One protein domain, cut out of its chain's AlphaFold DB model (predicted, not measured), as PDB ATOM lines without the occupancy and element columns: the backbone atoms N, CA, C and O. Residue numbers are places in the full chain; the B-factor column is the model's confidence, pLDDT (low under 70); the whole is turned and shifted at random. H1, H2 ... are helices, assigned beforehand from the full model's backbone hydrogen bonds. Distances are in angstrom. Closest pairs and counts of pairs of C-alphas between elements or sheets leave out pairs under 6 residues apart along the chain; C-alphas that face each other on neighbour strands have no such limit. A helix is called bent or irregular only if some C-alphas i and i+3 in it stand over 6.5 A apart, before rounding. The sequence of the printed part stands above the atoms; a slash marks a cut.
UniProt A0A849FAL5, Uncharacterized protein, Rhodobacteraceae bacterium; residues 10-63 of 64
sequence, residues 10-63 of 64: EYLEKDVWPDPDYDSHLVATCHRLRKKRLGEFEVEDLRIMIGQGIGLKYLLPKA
ATOM      1  N   GLU A  10      13.392  68.985  97.496       98.31
ATOM      2  CA  GLU A  10      13.570  70.012  98.530       98.31
ATOM      3  C   GLU A  10      12.635  71.212  98.306       98.31
ATOM      4  O   GLU A  10      11.946  71.657  99.226       98.31
ATOM      5  N   TYR A  11      12.533  71.683  97.058       98.12
ATOM      6  CA  TYR A  11      11.632  72.775  96.697       98.12
ATOM      7  C   TYR A  11      10.153  72.385  96.838       98.12
ATOM      8  O   TYR A  11       9.348  73.150  97.371       98.12
ATOM      9  N   LEU A  12       9.779  71.202  96.344       97.69
ATOM     10  CA  LEU A  12       8.386  70.743  96.310       97.69
ATOM     11  C   LEU A  12       7.821  70.458  97.700       97.69
ATOM     12  O   LEU A  12       6.654  70.756  97.967       97.69
ATOM     13  N   GLU A  13       8.648  69.886  98.567       97.56
ATOM     14  CA  GLU A  13       8.300  69.537  99.944       97.56
ATOM     15  C   GLU A  13       8.469  70.721 100.898       97.56
ATOM     16  O   GLU A  13       7.950  70.677 102.011       97.56
ATOM     17  N   LYS A  14       9.129  71.800 100.445       97.62
ATOM     18  CA  LYS A  14       9.493  72.970 101.260       97.62
ATOM     19  C   LYS A  14      10.278  72.565 102.510       97.62
ATOM     20  O   LYS A  14      10.094  73.146 103.576       97.62
ATOM     21  N   ASP A  15      11.134  71.562 102.351       97.38
ATOM     22  CA  ASP A  15      11.864  70.918 103.436       97.38
ATOM     23  C   ASP A  15      13.345  70.799 103.071       97.38
ATOM     24  O   ASP A  15      13.736  69.965 102.242       97.38
ATOM     25  N   VAL A  16      14.148  71.672 103.682       96.12
ATOM     26  CA  VAL A  16      15.603  71.727 103.524       96.12
ATOM     27  C   VAL A  16      16.228  70.870 104.610       96.12
ATOM     28  O   VAL A  16      16.103  71.166 105.798       96.12
ATOM     29  N   TRP A  17      16.919  69.813 104.196       94.31
ATOM     30  CA  TRP A  17      17.615  68.943 105.136       94.31
ATOM     31  C   TRP A  17      18.918  69.600 105.596       94.31
ATOM     32  O   TRP A  17      19.618  70.187 104.763       94.31
ATOM     33  N   PRO A  18      19.271  69.493 106.891       92.56
ATOM     34  CA  PRO A  18      20.604  69.861 107.347       92.56
ATOM     35  C   PRO A  18      21.654  68.980 106.658       92.56
ATOM     36  O   PRO A  18      21.334  67.935 106.081       92.56
ATOM     37  N   ASP A  19      22.914  69.398 106.707       88.12
ATOM     38  CA  ASP A  19      23.997  68.549 106.222       88.12
ATOM     39  C   ASP A  19      24.052  67.248 107.046       88.12
ATOM     40  O   ASP A  19      23.773  67.266 108.247       88.12
ATOM     41  N   PRO A  20      24.332  66.098 106.414       86.69
ATOM     42  CA  PRO A  20      24.308  64.822 107.110       86.69
ATOM     43  C   PRO A  20      25.491  64.701 108.077       86.69
ATOM     44  O   PRO A  20      26.643  64.857 107.681       86.69
ATOM     45  N   ASP A  21      25.207  64.330 109.327       82.62
ATOM     46  CA  ASP A  21      26.217  64.161 110.387       82.62
ATOM     47  C   ASP A  21      27.049  62.866 110.260       82.62
ATOM     48  O   ASP A  21      27.994  62.645 111.017       82.62
ATOM     49  N   TYR A  22      26.696  61.981 109.321       78.38
ATOM     50  CA  TYR A  22      27.302  60.658 109.161       78.38
ATOM     51  C   TYR A  22      27.791  60.439 107.730       78.38
ATOM     52  O   TYR A  22      27.075  60.724 106.769       78.38
ATOM     53  N   ASP A  23      28.967  59.822 107.592       76.94
ATOM     54  CA  ASP A  23      29.611  59.518 106.306       76.94
ATOM     55  C   ASP A  23      29.017  58.269 105.621       76.94
ATOM     56  O   ASP A  23      29.703  57.336 105.206       76.94
ATOM     57  N   SER A  24      27.685  58.196 105.561       92.62
ATOM     58  CA  SER A  24      26.992  57.141 104.829       92.62
ATOM     59  C   SER A  24      26.814  57.555 103.376       92.62
ATOM     60  O   SER A  24      26.089  58.503 103.070       92.62
ATOM     61  N   HIS A  25      27.401  56.784 102.459       93.25
ATOM     62  CA  HIS A  25      27.229  56.987 101.019       93.25
ATOM     63  C   HIS A  25      25.757  57.022 100.585       93.25
ATOM     64  O   HIS A  25      25.401  57.790  99.688       93.25
ATOM     65  N   LEU A  26      24.890  56.225 101.221       95.56
ATOM     66  CA  LEU A  26      23.458  56.211 100.919       95.56
ATOM     67  C   LEU A  26      22.783  57.509 101.369       95.56
ATOM     68  O   LEU A  26      22.031  58.103 100.598       95.56
ATOM     69  N   VAL A  27      23.091  57.978 102.583       95.12
ATOM     70  CA  VAL A  27      22.563  59.243 103.112       95.12
ATOM     71  C   VAL A  27      23.036  60.404 102.238       95.12
ATOM     72  O   VAL A  27      22.207  61.148 101.715       95.12
ATOM     73  N   ALA A  28      24.339  60.504 101.971       94.75
ATOM     74  CA  ALA A  28      24.899  61.537 101.100       94.75
ATOM     75  C   ALA A  28      24.252  61.531  99.704       94.75
ATOM     76  O   ALA A  28      23.926  62.583  99.147       94.75
ATOM     77  N   THR A  29      23.998  60.339  99.154       96.94
ATOM     78  CA  THR A  29      23.296  60.181  97.875       96.94
ATOM     79  C   THR A  29      21.865  60.702  97.949       96.94
ATOM     80  O   THR A  29      21.475  61.488  97.087       96.94
ATOM     81  N   CYS A  30      21.100  60.352  98.985       97.56
ATOM     82  CA  CYS A  30      19.731  60.843  99.159       97.56
ATOM     83  C   CYS A  30      19.684  62.375  99.292       97.56
ATOM     84  O   CYS A  30      18.883  63.020  98.615       97.56
ATOM     85  N   HIS A  31      20.583  62.975 100.084       97.06
ATOM     86  CA  HIS A  31      20.684  64.437 100.216       97.06
ATOM     87  C   HIS A  31      20.997  65.110  98.872       97.06
ATOM     88  O   HIS A  31      20.368  66.107  98.510       97.06
ATOM     89  N   ARG A  32      21.925  64.546  98.087       96.94
ATOM     90  CA  ARG A  32      22.242  65.049  96.741       96.94
ATOM     91  C   ARG A  32      21.037  64.948  95.803       96.94
ATOM     92  O   ARG A  32      20.747  65.901  95.081       96.94
ATOM     93  N   LEU A  33      20.322  63.823  95.817       98.31
ATOM     94  CA  LEU A  33      19.161  63.601  94.951       98.31
ATOM     95  C   LEU A  33      17.974  64.502  95.307       98.31
ATOM     96  O   LEU A  33      17.270  64.939  94.399       98.31
ATOM     97  N   ARG A  34      17.792  64.886  96.579       98.06
ATOM     98  CA  ARG A  34      16.774  65.884  96.962       98.06
ATOM     99  C   ARG A  34      16.960  67.241  96.285       98.06
ATOM    100  O   ARG A  34      15.972  67.947  96.092       98.06
ATOM    101  N   LYS A  35      18.200  67.580  95.918       97.81
ATOM    102  CA  LYS A  35      18.591  68.831  95.249       97.81
ATOM    103  C   LYS A  35      18.686  68.696  93.721       97.81
ATOM    104  O   LYS A  35      18.879  69.696  93.035       97.81
ATOM    105  N   LYS A  36      18.530  67.486  93.175       98.12
ATOM    106  CA  LYS A  36      18.505  67.221  91.729       98.12
ATOM    107  C   LYS A  36      17.111  67.519  91.165       98.12
ATOM    108  O   LYS A  36      16.105  67.292  91.840       98.12
ATOM    109  N   ARG A  37      17.033  68.045  89.937       97.88
ATOM    110  CA  ARG A  37      15.740  68.285  89.275       97.88
ATOM    111  C   ARG A  37      15.079  66.955  88.936       97.88
ATOM    112  O   ARG A  37      15.752  66.058  88.436       97.88
ATOM    113  N   LEU A  38      13.770  66.833  89.145       97.25
ATOM    114  CA  LEU A  38      13.063  65.567  88.921       97.25
ATOM    115  C   LEU A  38      13.137  65.078  87.469       97.25
ATOM    116  O   LEU A  38      13.116  63.876  87.233       97.25
ATOM    117  N   GLY A  39      13.230  65.984  86.495       96.12
ATOM    118  CA  GLY A  39      13.383  65.639  85.080       96.12
ATOM    119  C   GLY A  39      14.740  65.028  84.726       96.12
ATOM    120  O   GLY A  39      14.865  64.431  83.667       96.12
ATOM    121  N   GLU A  40      15.736  65.155  85.604       97.25
ATOM    122  CA  GLU A  40      17.084  64.609  85.413       97.25
ATOM    123  C   GLU A  40      17.275  63.268  86.137       97.25
ATOM    124  O   GLU A  40      18.369  62.708  86.102       97.25
ATOM    125  N   PHE A  41      16.268  62.779  86.868       97.62
ATOM    126  CA  PHE A  41      16.365  61.506  87.580       97.62
ATOM    127  C   PHE A  41      16.513  60.349  86.597       97.62
ATOM    128  O   PHE A  41      15.676  60.161  85.716       97.62
ATOM    129  N   GLU A  42      17.537  59.534  86.824       97.38
ATOM    130  CA  GLU A  42      17.701  58.257  86.139       97.38
ATOM    131  C   GLU A  42      16.917  57.153  86.867       97.38
ATOM    132  O   GLU A  42      16.484  57.313  88.013       97.38
ATOM    133  N   VAL A  43      16.773  55.990  86.227       97.44
ATOM    134  CA  VAL A  43      16.080  54.825  86.817       97.44
ATOM    135  C   VAL A  43      16.666  54.439  88.180       97.44
ATOM    136  O   VAL A  43      15.919  54.110  89.102       97.44
ATOM    137  N   GLU A  44      17.989  54.509  88.337       98.06
ATOM    138  CA  GLU A  44      18.643  54.195  89.612       98.06
ATOM    139  C   GLU A  44      18.348  55.250  90.690       98.06
ATOM    140  O   GLU A  44      18.093  54.892  91.838       98.06
ATOM    141  N   ASP A  45      18.276  56.536  90.329       98.50
ATOM    142  CA  ASP A  45      17.908  57.600  91.271       98.50
ATOM    143  C   ASP A  45      16.485  57.380  91.808       98.50
ATOM    144  O   ASP A  45      16.233  57.506  93.010       98.50
ATOM    145  N   LEU A  46      15.556  57.001  90.918       97.94
ATOM    146  CA  LEU A  46      14.186  56.647  91.291       97.94
ATOM    147  C   LEU A  46      14.161  55.431  92.220       97.94
ATOM    148  O   LEU A  46      13.507  55.482  93.260       97.94
ATOM    149  N   ARG A  47      14.895  54.361  91.888       98.31
ATOM    150  CA  ARG A  47      14.979  53.148  92.717       98.31
ATOM    151  C   ARG A  47      15.511  53.440  94.116       98.31
ATOM    152  O   ARG A  47      14.915  52.965  95.083       98.31
ATOM    153  N   ILE A  48      16.587  54.219  94.232       98.44
ATOM    154  CA  ILE A  48      17.181  54.591  95.523       98.44
ATOM    155  C   ILE A  48      16.162  55.360  96.362       98.44
ATOM    156  O   ILE A  48      15.844  54.948  97.476       98.44
ATOM    157  N   MET A  49      15.610  56.450  95.824       98.50
ATOM    158  CA  MET A  49      14.739  57.341  96.594       98.50
ATOM    159  C   MET A  49      13.414  56.670  96.969       98.50
ATOM    160  O   MET A  49      12.991  56.761  98.123       98.50
ATOM    161  N   ILE A  50      12.799  55.924  96.043       98.25
ATOM    162  CA  ILE A  50      11.575  55.156  96.318       98.25
ATOM    163  C   ILE A  50      11.857  54.036  97.325       98.25
ATOM    164  O   ILE A  50      11.074  53.853  98.256       98.25
ATOM    165  N   GLY A  51      12.983  53.329  97.193       98.12
ATOM    166  CA  GLY A  51      13.387  52.275  98.127       98.12
ATOM    167  C   GLY A  51      13.620  52.779  99.555       98.12
ATOM    168  O   GLY A  51      13.382  52.038 100.503       98.12
ATOM    169  N   GLN A  52      14.031  54.041  99.716       98.00
ATOM    170  CA  GLN A  52      14.146  54.711 101.018       98.00
ATOM    171  C   GLN A  52      12.840  55.379 101.488       98.00
ATOM    172  O   GLN A  52      12.794  55.924 102.587       98.00
ATOM    173  N   GLY A  53      11.776  55.367 100.678       98.12
ATOM    174  CA  GLY A  53      10.504  56.014 101.010       98.12
ATOM    175  C   GLY A  53      10.515  57.544 100.905       98.12
ATOM    176  O   GLY A  53       9.647  58.202 101.476       98.12
ATOM    177  N   ILE A  54      11.470  58.132 100.180       98.31
ATOM    178  CA  ILE A  54      11.646  59.587 100.066       98.31
ATOM    179  C   ILE A  54      10.973  60.094  98.786       98.31
ATOM    180  O   ILE A  54      11.124  59.509  97.714       98.31
ATOM    181  N   GLY A  55      10.237  61.207  98.866       97.44
ATOM    182  CA  GLY A  55       9.680  61.872  97.683       97.44
ATOM    183  C   GLY A  55       8.569  61.107  96.960       97.44
ATOM    184  O   GLY A  55       8.228  61.456  95.830       97.44
ATOM    185  N   LEU A  56       7.978  60.079  97.585       97.50
ATOM    186  CA  LEU A  56       7.039  59.142  96.946       97.50
ATOM    187  C   LEU A  56       5.899  59.832  96.189       97.50
ATOM    188  O   LEU A  56       5.563  59.430  95.077       97.50
ATOM    189  N   LYS A  57       5.351  60.913  96.756       96.50
ATOM    190  CA  LYS A  57       4.280  61.715  96.145       96.50
ATOM    191  C   LYS A  57       4.635  62.212  94.738       96.50
ATOM    192  O   LYS A  57       3.754  62.305  93.888       96.50
ATOM    193  N   TYR A  58       5.901  62.547  94.504       96.44
ATOM    194  CA  TYR A  58       6.381  63.129  93.251       96.44
ATOM    195  C   TYR A  58       7.103  62.109  92.365       96.44
ATOM    196  O   TYR A  58       7.084  62.253  91.143       96.44
ATOM    197  N   LEU A  59       7.715  61.079  92.959       96.62
ATOM    198  CA  LEU A  59       8.513  60.090  92.233       96.62
ATOM    199  C   LEU A  59       7.700  58.892  91.728       96.62
ATOM    200  O   LEU A  59       7.977  58.413  90.631       96.62
ATOM    201  N   LEU A  60       6.674  58.432  92.456       95.25
ATOM    202  CA  LEU A  60       5.851  57.296  92.009       95.25
ATOM    203  C   LEU A  60       5.167  57.543  90.653       95.25
ATOM    204  O   LEU A  60       5.237  56.655  89.805       95.25
ATOM    205  N   PRO A  61       4.586  58.728  90.367       93.56
ATOM    206  CA  PRO A  61       4.006  59.004  89.049       93.56
ATOM    207  C   PRO A  61       5.020  59.017  87.895       93.56
ATOM    208  O   PRO A  61       4.611  59.075  86.741       93.56
ATOM    209  N   LYS A  62       6.330  59.027  88.184       91.12
ATOM    210  CA  LYS A  62       7.406  58.984  87.180       91.12
ATOM    211  C   LYS A  62       7.976  57.576  86.978       91.12
ATOM    212  O   LYS A  62       8.774  57.392  86.069       91.12
ATOM    213  N   ALA A  63       7.600  56.619  87.823       89.06
ATOM    214  CA  ALA A  63       8.099  55.245  87.799       89.06
ATOM    215  C   ALA A  63       7.184  54.281  87.014       89.06
ATOM    216  O   ALA A  63       7.290  53.066  87.190       89.06
TER     217      ALA A  63
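What this domain is: This is residues 10 to 63 of the 64 residues of an uncharacterized protein of Rhodobacteraceae bacterium (UniProt A0A849FAL5). A helical hairpin, H3 and H4, packs through H3 on one longer helix, H2, which crosses H3 nearly at a right angle; the long link of residues 14 to 24 swings in a wide loop from the short helix H1 to the start of H2, and H1 comes near the other end of H2. The printed part has 54 residues with four named helices, in the order H1, H2, H3, H4, and no named strand; the class is all helix. It is compact, with a radius of gyration of the C-alphas of 10.8 A, and spans 31 by 23 by 18 A.

Where its parts are: H1, residues 10 to 13, begins at C-alpha 10 (13.570, 70.012, 98.530) and is 5.5 A long from first to last C-alpha. H2, residues 25 to 34, is 14.3 A long and begins at C-alpha 25 (27.229, 56.987, 101.019). H3, residues 43 to 51, is 11.9 A long. H4, residues 56 to 62, is 9.8 A long and ends at C-alpha 62 (7.406, 58.984, 87.180). H4 is neither bent nor irregular, but only just: C-alphas 58 and 61 are 6.3 A apart.

How they stand to each other: H1 and H2 are close but not clearly touching; their closest C-alphas, of Glu 10 and Arg 34, are 5.5 A apart. H2 and H3 touch, about perpendicular at 77 degrees; their closest C-alphas, of Cys 30 and Met 49, are 6.6 A apart. H3 and H4 form a helical hairpin and touch, at a shallow tilt of 30 degrees, opposite ways; their closest C-alphas, of Ile 50 and Leu 56, are 6.1 A apart. H1 and H3 are apart, as are H2 and H4; H1 and H4 are only just apart, at 8.4 A. In H2 and H3 every O i to N i+4 pair is within hydrogen-bond range, in H4 1 of 3, beside 2 of 4 O i to N i+3 pairs; H1 is too short for an O i to N i+4 pair.

The domain as a whole: The two C-alphas farthest apart, of Asp 21 and Pro 61, are 31.2 A apart. The printed part has no cut. The link from H1 to H2 is long, that from H2 to H3 short, and that from H3 to H4 tight. The mean pLDDT of the printed part is 95.4, and no printed residue is under 70.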